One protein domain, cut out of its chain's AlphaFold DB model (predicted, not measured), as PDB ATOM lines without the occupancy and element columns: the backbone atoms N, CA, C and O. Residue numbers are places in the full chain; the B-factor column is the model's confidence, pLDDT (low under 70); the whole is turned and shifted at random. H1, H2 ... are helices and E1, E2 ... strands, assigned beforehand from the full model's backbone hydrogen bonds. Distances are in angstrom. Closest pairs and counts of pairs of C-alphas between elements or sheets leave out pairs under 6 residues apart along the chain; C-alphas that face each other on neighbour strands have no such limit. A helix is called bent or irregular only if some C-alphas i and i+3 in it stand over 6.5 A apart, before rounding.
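Overview. This is residues 143 to 216 of the 226 residues of an uncharacterized protein of uncultured archaeon (UniProt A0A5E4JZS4). Two short parallel strands, E1 and E2, lie side by side as a small sheet; H1 covers one face of it, and the other face bears no named helix. H2 runs beside E2, away from E1, and H3 folds back from H2 as the second arm of a helical hairpin and packs on both H2 and H1. The printed part has 74 residues, with three named helices and two named strands in the order E1, H1, E2, H2, H3, and its class is mostly helix. It is compact, with a radius of gyration of the C-alphas of 11.7 A and spans of 36 by 25 by 21 A.

Along the chain. E1 is residues 143 to 147, beginning with C-alpha 143 at (-45.716, 29.564, -0.301), and is 12.9 A long. H1, residues 152 to 171, is 27.9 A long, with a kink of 59 degrees near residue 165; it is irregular, with C-alphas 167 and 170 9.1 A apart. E2 is residues 173 to 178, 16.5 A long. H2, residues 185 to 200, spans 22.3 A from C-alpha 185 at (-37.256, 4.161, -7.854). H3, residues 202 to 215, spans 20.5 A and ends with C-alpha 215 at (-43.772, 6.961, 9.771); it is irregular, with C-alphas 203 and 206 7.4 A apart.

Arrangement. E1 and E2 are parallel neighbours at 15 degrees, with N 145 and O 175 2.9 A apart and N 177 and O 145 2.8 A apart, both within hydrogen-bond range. E1, H1 and E2 form a strand-helix-strand unit, two parallel neighbour strands with a helix between them along the chain, and its crossover is right-handed. The closest C-alphas of E1 and H1 are those of Val 147 and Gly 154, 5.1 A apart. The closest C-alphas of E2 and H2 are those of Gln 178 and Ala 191, 6.2 A apart. H2 and H3, a helical hairpin, touch at a shallow tilt of 31 degrees, opposite ways; H2 does so with residues 194 to 198 alone and H3 with residues 204 to 209 alone, and their closest C-alphas are those of Glu 198 and Phe 205, 5.2 A apart. H3 also touches H1, which does so with residues 155 to 162 alone, and their closest C-alphas are those of Thr 155 and Asp 213, 5.5 A apart. H1 and H3 run opposite ways at a shallow tilt of 33 degrees, only just short of steep. H1 and H2 are apart. Every O i to N i+4 pair of H2 is within hydrogen-bond range, against 12 of 16 in H1 and 8 of 10 in H3.

Size, cuts and confidence. The two C-alphas farthest apart are those of Lys 171 and Gly 184, 36.3 A. The printed part has no cut and no long link. Residues 199 to 204, of which 202 to 204 belong to H3, stand free. The mean pLDDT of the printed part is 91.6, and residue 216 alone is under 70.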
ATOM      1  N   VAL A 143     -46.815  30.301  -0.919       92.88
ATOM      2  CA  VAL A 143     -45.716  29.564  -0.301       92.88
ATOM      3  C   VAL A 143     -45.591  28.229  -1.020       92.88
ATOM      4  O   VAL A 143     -46.525  27.431  -1.029       92.88
ATOM      5  N   GLU A 144     -44.436  27.979  -1.627       95.00
ATOM      6  CA  GLU A 144     -44.141  26.707  -2.283       95.00
ATOM      7  C   GLU A 144     -42.981  26.019  -1.569       95.00
ATOM      8  O   GLU A 144     -41.885  26.572  -1.467       95.00
ATOM      9  N   LEU A 145     -43.234  24.814  -1.064       95.31
ATOM     10  CA  LEU A 145     -42.230  23.977  -0.422       95.31
ATOM     11  C   LEU A 145     -41.733  22.937  -1.428       95.31
ATOM     12  O   LEU A 145     -42.466  22.024  -1.796       95.31
ATOM     13  N   TYR A 146     -40.492  23.088  -1.884       95.25
ATOM     14  CA  TYR A 146     -39.858  22.183  -2.840       95.25
ATOM     15  C   TYR A 146     -39.082  21.088  -2.105       95.25
ATOM     16  O   TYR A 146     -38.152  21.393  -1.358       95.25
ATOM     17  N   VAL A 147     -39.457  19.827  -2.312       93.12
ATOM     18  CA  VAL A 147     -38.954  18.685  -1.533       93.12
ATOM     19  C   VAL A 147     -38.691  17.465  -2.407       93.12
ATOM     20  O   VAL A 147     -39.281  17.294  -3.475       93.12
ATOM     21  N   PHE A 148     -37.784  16.617  -1.928       91.69
ATOM     22  CA  PHE A 148     -37.709  15.214  -2.317       91.69
ATOM     23  C   PHE A 148     -38.351  14.394  -1.205       91.69
ATOM     24  O   PHE A 148     -38.072  14.657  -0.034       91.69
ATOM     25  N   THR A 149     -39.157  13.400  -1.564       89.25
ATOM     26  CA  THR A 149     -40.030  12.712  -0.614       89.25
ATOM     27  C   THR A 149     -39.317  12.057   0.568       89.25
ATOM     28  O   THR A 149     -39.847  12.062   1.668       89.25
ATOM     29  N   TYR A 150     -38.115  11.501   0.374       88.06
ATOM     30  CA  TYR A 150     -37.362  10.865   1.463       88.06
ATOM     31  C   TYR A 150     -36.211  11.733   1.984       88.06
ATOM     32  O   TYR A 150     -35.407  11.270   2.792       88.06
ATOM     33  N   CYS A 151     -36.101  12.994   1.547       87.81
ATOM     34  CA  CYS A 151     -35.059  13.884   2.050       87.81
ATOM     35  C   CYS A 151     -35.314  14.193   3.533       87.81
ATOM     36  O   CYS A 151     -36.336  14.807   3.841       87.81
ATOM     37  N   PRO A 152     -34.374  13.886   4.449       87.75
ATOM     38  CA  PRO A 152     -34.565  14.141   5.876       87.75
ATOM     39  C   PRO A 152     -34.853  15.611   6.197       87.75
ATOM     40  O   PRO A 152     -35.579  15.914   7.136       87.75
ATOM     41  N   TYR A 153     -34.287  16.551   5.438       88.38
ATOM     42  CA  TYR A 153     -34.587  17.976   5.608       88.38
ATOM     43  C   TYR A 153     -35.951  18.362   5.026       88.38
ATOM     44  O   TYR A 153     -36.596  19.261   5.559       88.38
ATOM     45  N   GLY A 154     -36.395  17.681   3.965       89.50
ATOM     46  CA  GLY A 154     -37.723  17.867   3.380       89.50
ATOM     47  C   GLY A 154     -38.812  17.467   4.367       89.50
ATOM     48  O   GLY A 154     -39.597  18.321   4.772       89.50
ATOM     49  N   THR A 155     -38.746  16.235   4.873       90.12
ATOM     50  CA  THR A 155     -39.733  15.705   5.827       90.12
ATOM     51  C   THR A 155     -39.736  16.481   7.148       90.12
ATOM     52  O   THR A 155     -40.783  16.700   7.754       90.12
ATOM     53  N   GLN A 156     -38.580  16.981   7.607       91.44
ATOM     54  CA  GLN A 156     -38.520  17.893   8.759       91.44
ATOM     55  C   GLN A 156     -39.270  19.207   8.505       91.44
ATOM     56  O   GLN A 156     -39.988  19.687   9.385       91.44
ATOM     57  N   MET A 157     -39.119  19.794   7.315       93.88
ATOM     58  CA  MET A 157     -39.821  21.025   6.950       93.88
ATOM     59  C   MET A 157     -41.317  20.798   6.757       93.88
ATOM     60  O   MET A 157     -42.103  21.637   7.191       93.88
ATOM     61  N   GLU A 158     -41.720  19.675   6.167       94.00
ATOM     62  CA  GLU A 158     -43.125  19.284   6.016       94.00
ATOM     63  C   GLU A 158     -43.799  19.125   7.388       94.00
ATOM     64  O   GLU A 158     -44.792  19.807   7.660       94.00
ATOM     65  N   LYS A 159     -43.184  18.379   8.321       92.88
ATOM     66  CA  LYS A 159     -43.639  18.269   9.724       92.88
ATOM     67  C   LYS A 159     -43.805  19.621  10.415       92.88
ATOM     68  O   LYS A 159     -44.732  19.803  11.202       92.88
ATOM     69  N   ALA A 160     -42.901  20.564  10.153       93.06
ATOM     70  CA  ALA A 160     -42.928  21.881  10.781       93.06
ATOM     71  C   ALA A 160     -43.979  22.814  10.158       93.06
ATOM     72  O   ALA A 160     -44.677  23.528  10.881       93.06
ATOM     73  N   ILE A 161     -44.097  22.834   8.826       95.31
ATOM     74  CA  ILE A 161     -44.926  23.815   8.119       95.31
ATOM     75  C   ILE A 161     -46.386  23.382   8.008       95.31
ATOM     76  O   ILE A 161     -47.263  24.241   8.065       95.31
ATOM     77  N   ILE A 162     -46.679  22.083   7.880       95.06
ATOM     78  CA  ILE A 162     -48.051  21.590   7.679       95.06
ATOM     79  C   ILE A 162     -48.995  22.043   8.812       95.06
ATOM     80  O   ILE A 162     -50.057  22.587   8.501       95.06
ATOM     81  N   PRO A 163     -48.631  21.952  10.109       94.12
ATOM     82  CA  PRO A 163     -49.465  22.483  11.190       94.12
ATOM     83  C   PRO A 163     -49.717  23.993  11.073       94.12
ATOM     84  O   PRO A 163     -50.816  24.469  11.352       94.12
ATOM     85  N   VAL A 164     -48.715  24.755  10.623       95.19
ATOM     86  CA  VAL A 164     -48.827  26.206  10.417       95.19
ATOM     87  C   VAL A 164     -49.766  26.516   9.252       95.19
ATOM     88  O   VAL A 164     -50.605  27.407   9.362       95.19
ATOM     89  N   VAL A 165     -49.679  25.756   8.160       94.56
ATOM     90  CA  VAL A 165     -50.588  25.867   7.011       94.56
ATOM     91  C   VAL A 165     -52.025  25.587   7.441       94.56
ATOM     92  O   VAL A 165     -52.916  26.356   7.086       94.56
ATOM     93  N   SER A 166     -52.251  24.568   8.273       91.62
ATOM     94  CA  SER A 166     -53.576  24.263   8.826       91.62
ATOM     95  C   SER A 166     -54.132  25.396   9.697       91.62
ATOM     96  O   SER A 166     -55.324  25.690   9.628       91.62
ATOM     97  N   LEU A 167     -53.282  26.082  10.473       94.38
ATOM     98  CA  LEU A 167     -53.679  27.253  11.271       94.38
ATOM     99  C   LEU A 167     -53.976  28.490  10.410       94.38
ATOM    100  O   LEU A 167     -54.879  29.270  10.723       94.38
ATOM    101  N   LEU A 168     -53.205  28.699   9.341       93.94
ATOM    102  CA  LEU A 168     -53.366  29.842   8.443       93.94
ATOM    103  C   LEU A 168     -54.527  29.651   7.459       93.94
ATOM    104  O   LEU A 168     -55.167  30.634   7.071       93.94
ATOM    105  N   GLY A 169     -54.815  28.405   7.081       90.19
ATOM    106  CA  GLY A 169     -55.897  28.019   6.185       90.19
ATOM    107  C   GLY A 169     -55.938  28.892   4.932       90.19
ATOM    108  O   GLY A 169     -54.965  29.022   4.194       90.19
ATOM    109  N   ASN A 170     -57.067  29.567   4.724       91.19
ATOM    110  CA  ASN A 170     -57.314  30.363   3.520       91.19
ATOM    111  C   ASN A 170     -56.477  31.650   3.407       91.19
ATOM    112  O   ASN A 170     -56.550  32.312   2.368       91.19
ATOM    113  N   LYS A 171     -55.696  32.015   4.434       93.50
ATOM    114  CA  LYS A 171     -54.848  33.218   4.428       93.50
ATOM    115  C   LYS A 171     -53.586  33.069   3.578       93.50
ATOM    116  O   LYS A 171     -52.951  34.076   3.295       93.50
ATOM    117  N   ILE A 172     -53.229  31.854   3.166       93.62
ATOM    118  CA  ILE A 172     -52.059  31.581   2.322       93.62
ATOM    119  C   ILE A 172     -52.434  30.667   1.149       93.62
ATOM    120  O   ILE A 172     -53.428  29.943   1.210       93.62
ATOM    121  N   ASP A 173     -51.673  30.722   0.057       93.06
ATOM    122  CA  ASP A 173     -51.710  29.711  -1.012       93.06
ATOM    123  C   ASP A 173     -50.483  28.809  -0.858       93.06
ATOM    124  O   ASP A 173     -49.387  29.192  -1.259       93.06
ATOM    125  N   PHE A 174     -50.651  27.653  -0.212       95.06
ATOM    126  CA  PHE A 174     -49.560  26.722   0.081       95.06
ATOM    127  C   PHE A 174     -49.567  25.524  -0.869       95.06
ATOM    128  O   PHE A 174     -50.618  24.915  -1.076       95.06
ATOM    129  N   LYS A 175     -48.397  25.164  -1.411       95.06
ATOM    130  CA  LYS A 175     -48.215  23.981  -2.267       95.06
ATOM    131  C   LYS A 175     -46.907  23.269  -1.951       95.06
ATOM    132  O   LYS A 175     -45.872  23.915  -1.794       95.06
ATOM    133  N   ILE A 176     -46.947  21.942  -1.927       95.44
ATOM    134  CA  ILE A 176     -45.745  21.104  -1.887       95.44
ATOM    135  C   ILE A 176     -45.385  20.743  -3.331       95.44
ATOM    136  O   ILE A 176     -46.251  20.405  -4.135       95.44
ATOM    137  N   ARG A 177     -44.110  20.871  -3.694       95.06
ATOM    138  CA  ARG A 177     -43.591  20.641  -5.044       95.06
ATOM    139  C   ARG A 177     -42.535  19.549  -5.006       95.06
ATOM    140  O   ARG A 177     -41.423  19.772  -4.539       95.06
ATOM    141  N   GLN A 178     -42.876  18.388  -5.553       92.75
ATOM    142  CA  GLN A 178     -41.926  17.292  -5.711       92.75
ATOM    143  C   GLN A 178     -40.915  17.627  -6.816       92.75
ATOM    144  O   GLN A 178     -41.299  17.797  -7.976       92.75
ATOM    145  N   ILE A 179     -39.630  17.742  -6.461       91.06
ATOM    146  CA  ILE A 179     -38.557  18.161  -7.392       91.06
ATOM    147  C   ILE A 179     -37.787  17.007  -8.037       91.06
ATOM    148  O   ILE A 179     -36.941  17.242  -8.900       91.06
ATOM    149  N   GLY A 180     -38.102  15.763  -7.685       85.81
ATOM    150  CA  GLY A 180     -37.571  14.582  -8.359       85.81
ATOM    151  C   GLY A 180     -37.414  13.394  -7.423       85.81
ATOM    152  O   GLY A 180     -38.115  13.284  -6.423       85.81
ATOM    153  N   ALA A 181     -36.477  12.515  -7.772       84.94
ATOM    154  CA  ALA A 181     -36.040  11.401  -6.943       84.94
ATOM    155  C   ALA A 181     -34.521  11.245  -7.092       84.94
ATOM    156  O   ALA A 181     -34.027  11.038  -8.201       84.94
ATOM    157  N   MET A 182     -33.792  11.383  -5.989       81.12
ATOM    158  CA  MET A 182     -32.340  11.205  -5.908       81.12
ATOM    159  C   MET A 182     -31.951   9.864  -5.277       81.12
ATOM    160  O   MET A 182     -30.821   9.419  -5.459       81.12
ATOM    161  N   HIS A 183     -32.882   9.198  -4.588       79.81
ATOM    162  CA  HIS A 183     -32.629   7.963  -3.842       79.81
ATOM    163  C   HIS A 183     -33.101   6.692  -4.568       79.81
ATOM    164  O   HIS A 183     -32.994   5.602  -4.023       79.81
ATOM    165  N   GLY A 184     -33.566   6.797  -5.816       80.31
ATOM    166  CA  GLY A 184     -33.949   5.655  -6.654       80.31
ATOM    167  C   GLY A 184     -35.459   5.516  -6.864       80.31
ATOM    168  O   GLY A 184     -36.234   6.442  -6.620       80.31
ATOM    169  N   ASP A 185     -35.883   4.355  -7.369       86.69
ATOM    170  CA  ASP A 185     -37.256   4.161  -7.854       86.69
ATOM    171  C   ASP A 185     -38.317   4.216  -6.749       86.69
ATOM    172  O   ASP A 185     -39.432   4.663  -7.007       86.69
ATOM    173  N   PHE A 186     -37.989   3.821  -5.516       84.19
ATOM    174  CA  PHE A 186     -38.943   3.881  -4.404       84.19
ATOM    175  C   PHE A 186     -39.370   5.327  -4.101       84.19
ATOM    176  O   PHE A 186     -40.560   5.604  -3.960       84.19
ATOM    177  N   GLU A 187     -38.422   6.271  -4.104       87.81
ATOM    178  CA  GLU A 187     -38.703   7.695  -3.903       87.81
ATOM    179  C   GLU A 187     -39.533   8.259  -5.053       87.81
ATOM    180  O   GLU A 187     -40.480   9.011  -4.830       87.81
ATOM    181  N   LYS A 188     -39.243   7.835  -6.285       90.31
ATOM    182  CA  LYS A 188     -40.033   8.219  -7.457       90.31
ATOM    183  C   LYS A 188     -41.478   7.733  -7.353       90.31
ATOM    184  O   LYS A 188     -42.394   8.496  -7.658       90.31
ATOM    185  N   ILE A 189     -41.684   6.483  -6.941       91.19
ATOM    186  CA  ILE A 189     -43.018   5.901  -6.755       91.19
ATOM    187  C   ILE A 189     -43.783   6.671  -5.674       91.19
ATOM    188  O   ILE A 189     -44.963   6.972  -5.860       91.19
ATOM    189  N   GLU A 190     -43.125   7.024  -4.569       91.81
ATOM    190  CA  GLU A 190     -43.754   7.807  -3.506       91.81
ATOM    191  C   GLU A 190     -44.095   9.232  -3.955       91.81
ATOM    192  O   GLU A 190     -45.234   9.666  -3.794       91.81
ATOM    193  N   ALA A 191     -43.156   9.935  -4.596       93.44
ATOM    194  CA  ALA A 191     -43.392  11.265  -5.157       93.44
ATOM    195  C   ALA A 191     -44.591  11.256  -6.119       93.44
ATOM    196  O   ALA A 191     -45.471  12.116  -6.051       93.44
ATOM    197  N   GLN A 192     -44.679  10.243  -6.987       94.00
ATOM    198  CA  GLN A 192     -45.822  10.061  -7.883       94.00
ATOM    199  C   GLN A 192     -47.126   9.817  -7.123       94.00
ATOM    200  O   GLN A 192     -48.165  10.356  -7.515       94.00
ATOM    201  N   ARG A 193     -47.099   9.038  -6.036       94.31
ATOM    202  CA  ARG A 193     -48.284   8.790  -5.211       94.31
ATOM    203  C   ARG A 193     -48.772  10.068  -4.543       94.31
ATOM    204  O   ARG A 193     -49.957  10.372  -4.648       94.31
ATOM    205  N   GLN A 194     -47.865  10.842  -3.954       94.81
ATOM    206  CA  GLN A 194     -48.172  12.141  -3.358       94.81
ATOM    207  C   GLN A 194     -48.781  13.110  -4.380       94.81
ATOM    208  O   GLN A 194     -49.843  13.671  -4.119       94.81
ATOM    209  N   LEU A 195     -48.209  13.215  -5.587       95.25
ATOM    210  CA  LEU A 195     -48.777  14.019  -6.682       95.25
ATOM    211  C   LEU A 195     -50.181  13.543  -7.098       95.25
ATOM    212  O   LEU A 195     -51.068  14.347  -7.396       95.25
ATOM    213  N   CYS A 196     -50.416  12.227  -7.115       95.94
ATOM    214  CA  CYS A 196     -51.739  11.672  -7.403       95.94
ATOM    215  C   CYS A 196     -52.750  11.993  -6.295       95.94
ATOM    216  O   CYS A 196     -53.918  12.242  -6.599       95.94
ATOM    217  N   ILE A 197     -52.328  11.985  -5.031       96.88
ATOM    218  CA  ILE A 197     -53.183  12.326  -3.889       96.88
ATOM    219  C   ILE A 197     -53.490  13.822  -3.892       96.88
ATOM    220  O   ILE A 197     -54.654  14.178  -3.757       96.88
ATOM    221  N   GLU A 198     -52.505  14.686  -4.137       95.25
ATOM    222  CA  GLU A 198     -52.718  16.132  -4.280       95.25
ATOM    223  C   GLU A 198     -53.770  16.430  -5.360       95.25
ATOM    224  O   GLU A 198     -54.706  17.199  -5.139       95.25
ATOM    225  N   LYS A 199     -53.670  15.758  -6.516       96.12
ATOM    226  CA  LYS A 199     -54.588  15.958  -7.643       96.12
ATOM    227  C   LYS A 199     -56.000  15.428  -7.387       96.12
ATOM    228  O   LYS A 199     -56.969  16.089  -7.753       96.12
ATOM    229  N   ASN A 200     -56.127  14.216  -6.845       97.44
ATOM    230  CA  ASN A 200     -57.419  13.519  -6.757       97.44
ATOM    231  C   ASN A 200     -58.103  13.676  -5.390       97.44
ATOM    232  O   ASN A 200     -59.323  13.565  -5.296       97.44
ATOM    233  N   TYR A 201     -57.330  13.934  -4.334       96.75
ATOM    234  CA  TYR A 201     -57.779  14.023  -2.944       96.75
ATOM    235  C   TYR A 201     -57.117  15.211  -2.214       96.75
ATOM    236  O   TYR A 201     -56.514  15.020  -1.154       96.75
ATOM    237  N   PRO A 202     -57.245  16.450  -2.727       93.38
ATOM    238  CA  PRO A 202     -56.514  17.614  -2.212       93.38
ATOM    239  C   PRO A 202     -56.779  17.893  -0.727       93.38
ATOM    240  O   PRO A 202     -55.889  18.336  -0.011       93.38
ATOM    241  N   THR A 203     -57.980  17.585  -0.231       93.62
ATOM    242  CA  THR A 203     -58.347  17.772   1.182       93.62
ATOM    243  C   THR A 203     -57.666  16.791   2.133       93.62
ATOM    244  O   THR A 203     -57.627  17.061   3.325       93.62
ATOM    245  N   LYS A 204     -57.146  15.667   1.624       95.56
ATOM    246  CA  LYS A 204     -56.438  14.636   2.402       95.56
ATOM    247  C   LYS A 204     -54.929  14.674   2.195       95.56
ATOM    248  O   LYS A 204     -54.209  13.895   2.809       95.56
ATOM    249  N   PHE A 205     -54.455  15.524   1.289       95.94
ATOM    250  CA  PHE A 205     -53.065  15.519   0.863       95.94
ATOM    251  C   PHE A 205     -52.111  15.853   2.010       95.94
ATOM    252  O   PHE A 205     -51.191  15.086   2.267       95.94
ATOM    253  N   LEU A 206     -52.364  16.941   2.743       95.31
ATOM    254  CA  LEU A 206     -51.493  17.342   3.851       95.31
ATOM    255  C   LEU A 206     -51.525  16.342   5.014       95.31
ATOM    256  O   LEU A 206     -50.486  16.082   5.608       95.31
ATOM    257  N   ASP A 207     -52.682  15.732   5.288       95.38
ATOM    258  CA  ASP A 207     -52.796  14.672   6.297       95.38
ATOM    259  C   ASP A 207     -51.991  13.430   5.893       95.38
ATOM    260  O   ASP A 207     -51.313  12.831   6.725       95.38
ATOM    261  N   TYR A 208     -52.036  13.060   4.607       95.25
ATOM    262  CA  TYR A 208     -51.239  11.961   4.069       95.25
ATOM    263  C   TYR A 208     -49.740  12.244   4.185       95.25
ATOM    264  O   TYR A 208     -49.010  11.378   4.657       95.25
ATOM    265  N   VAL A 209     -49.287  13.437   3.779       94.94
ATOM    266  CA  VAL A 209     -47.869  13.825   3.862       94.94
ATOM    267  C   VAL A 209     -47.404  13.806   5.316       94.94
ATOM    268  O   VAL A 209     -46.411  13.163   5.623       94.94
ATOM    269  N   LEU A 210     -48.173  14.387   6.240       93.19
ATOM    270  CA  LEU A 210     -47.807  14.406   7.656       93.19
ATOM    271  C   LEU A 210     -47.735  12.997   8.276       93.19
ATOM    272  O   LEU A 210     -46.856  12.729   9.100       93.19
ATOM    273  N   ALA A 211     -48.646  12.097   7.890       92.25
ATOM    274  CA  ALA A 211     -48.611  10.698   8.312       92.25
ATOM    275  C   ALA A 211     -47.389   9.972   7.730       92.25
ATOM    276  O   ALA A 211     -46.633   9.355   8.477       92.25
ATOM    277  N   PHE A 212     -47.149  10.122   6.424       91.06
ATOM    278  CA  PHE A 212     -45.973   9.581   5.748       91.06
ATOM    279  C   PHE A 212     -44.678  10.054   6.419       91.06
ATOM    280  O   PHE A 212     -43.825   9.238   6.759       91.06
ATOM    281  N   ASP A 213     -44.557  11.350   6.698       90.12
ATOM    282  CA  ASP A 213     -43.371  11.923   7.324       90.12
ATOM    283  C   ASP A 213     -43.148  11.370   8.732       90.12
ATOM    284  O   ASP A 213     -42.008  11.143   9.146       90.12
ATOM    285  N   SER A 214     -44.228  11.165   9.487       83.88
ATOM    286  CA  SER A 214     -44.184  10.626  10.851       83.88
ATOM    287  C   SER A 214     -43.717   9.172  10.883       83.88
ATOM    288  O   SER A 214     -42.933   8.819  11.764       83.88
ATOM    289  N   ASP A 215     -44.129   8.377   9.895       76.06
ATOM    290  CA  ASP A 215     -43.772   6.961   9.771       76.06
ATOM    291  C   ASP A 215     -42.445   6.746   9.021       76.06
ATOM    292  O   ASP A 215     -41.810   5.698   9.155       76.06
ATOM    293  N   SER A 216     -41.982   7.744   8.261       66.38
ATOM    294  CA  SER A 216     -40.703   7.704   7.548       66.38
ATOM    295  C   SER A 216     -39.520   7.803   8.525       66.38
ATOM    296  O   SER A 216     -38.939   8.859   8.783       66.38
TER     297      SER A 216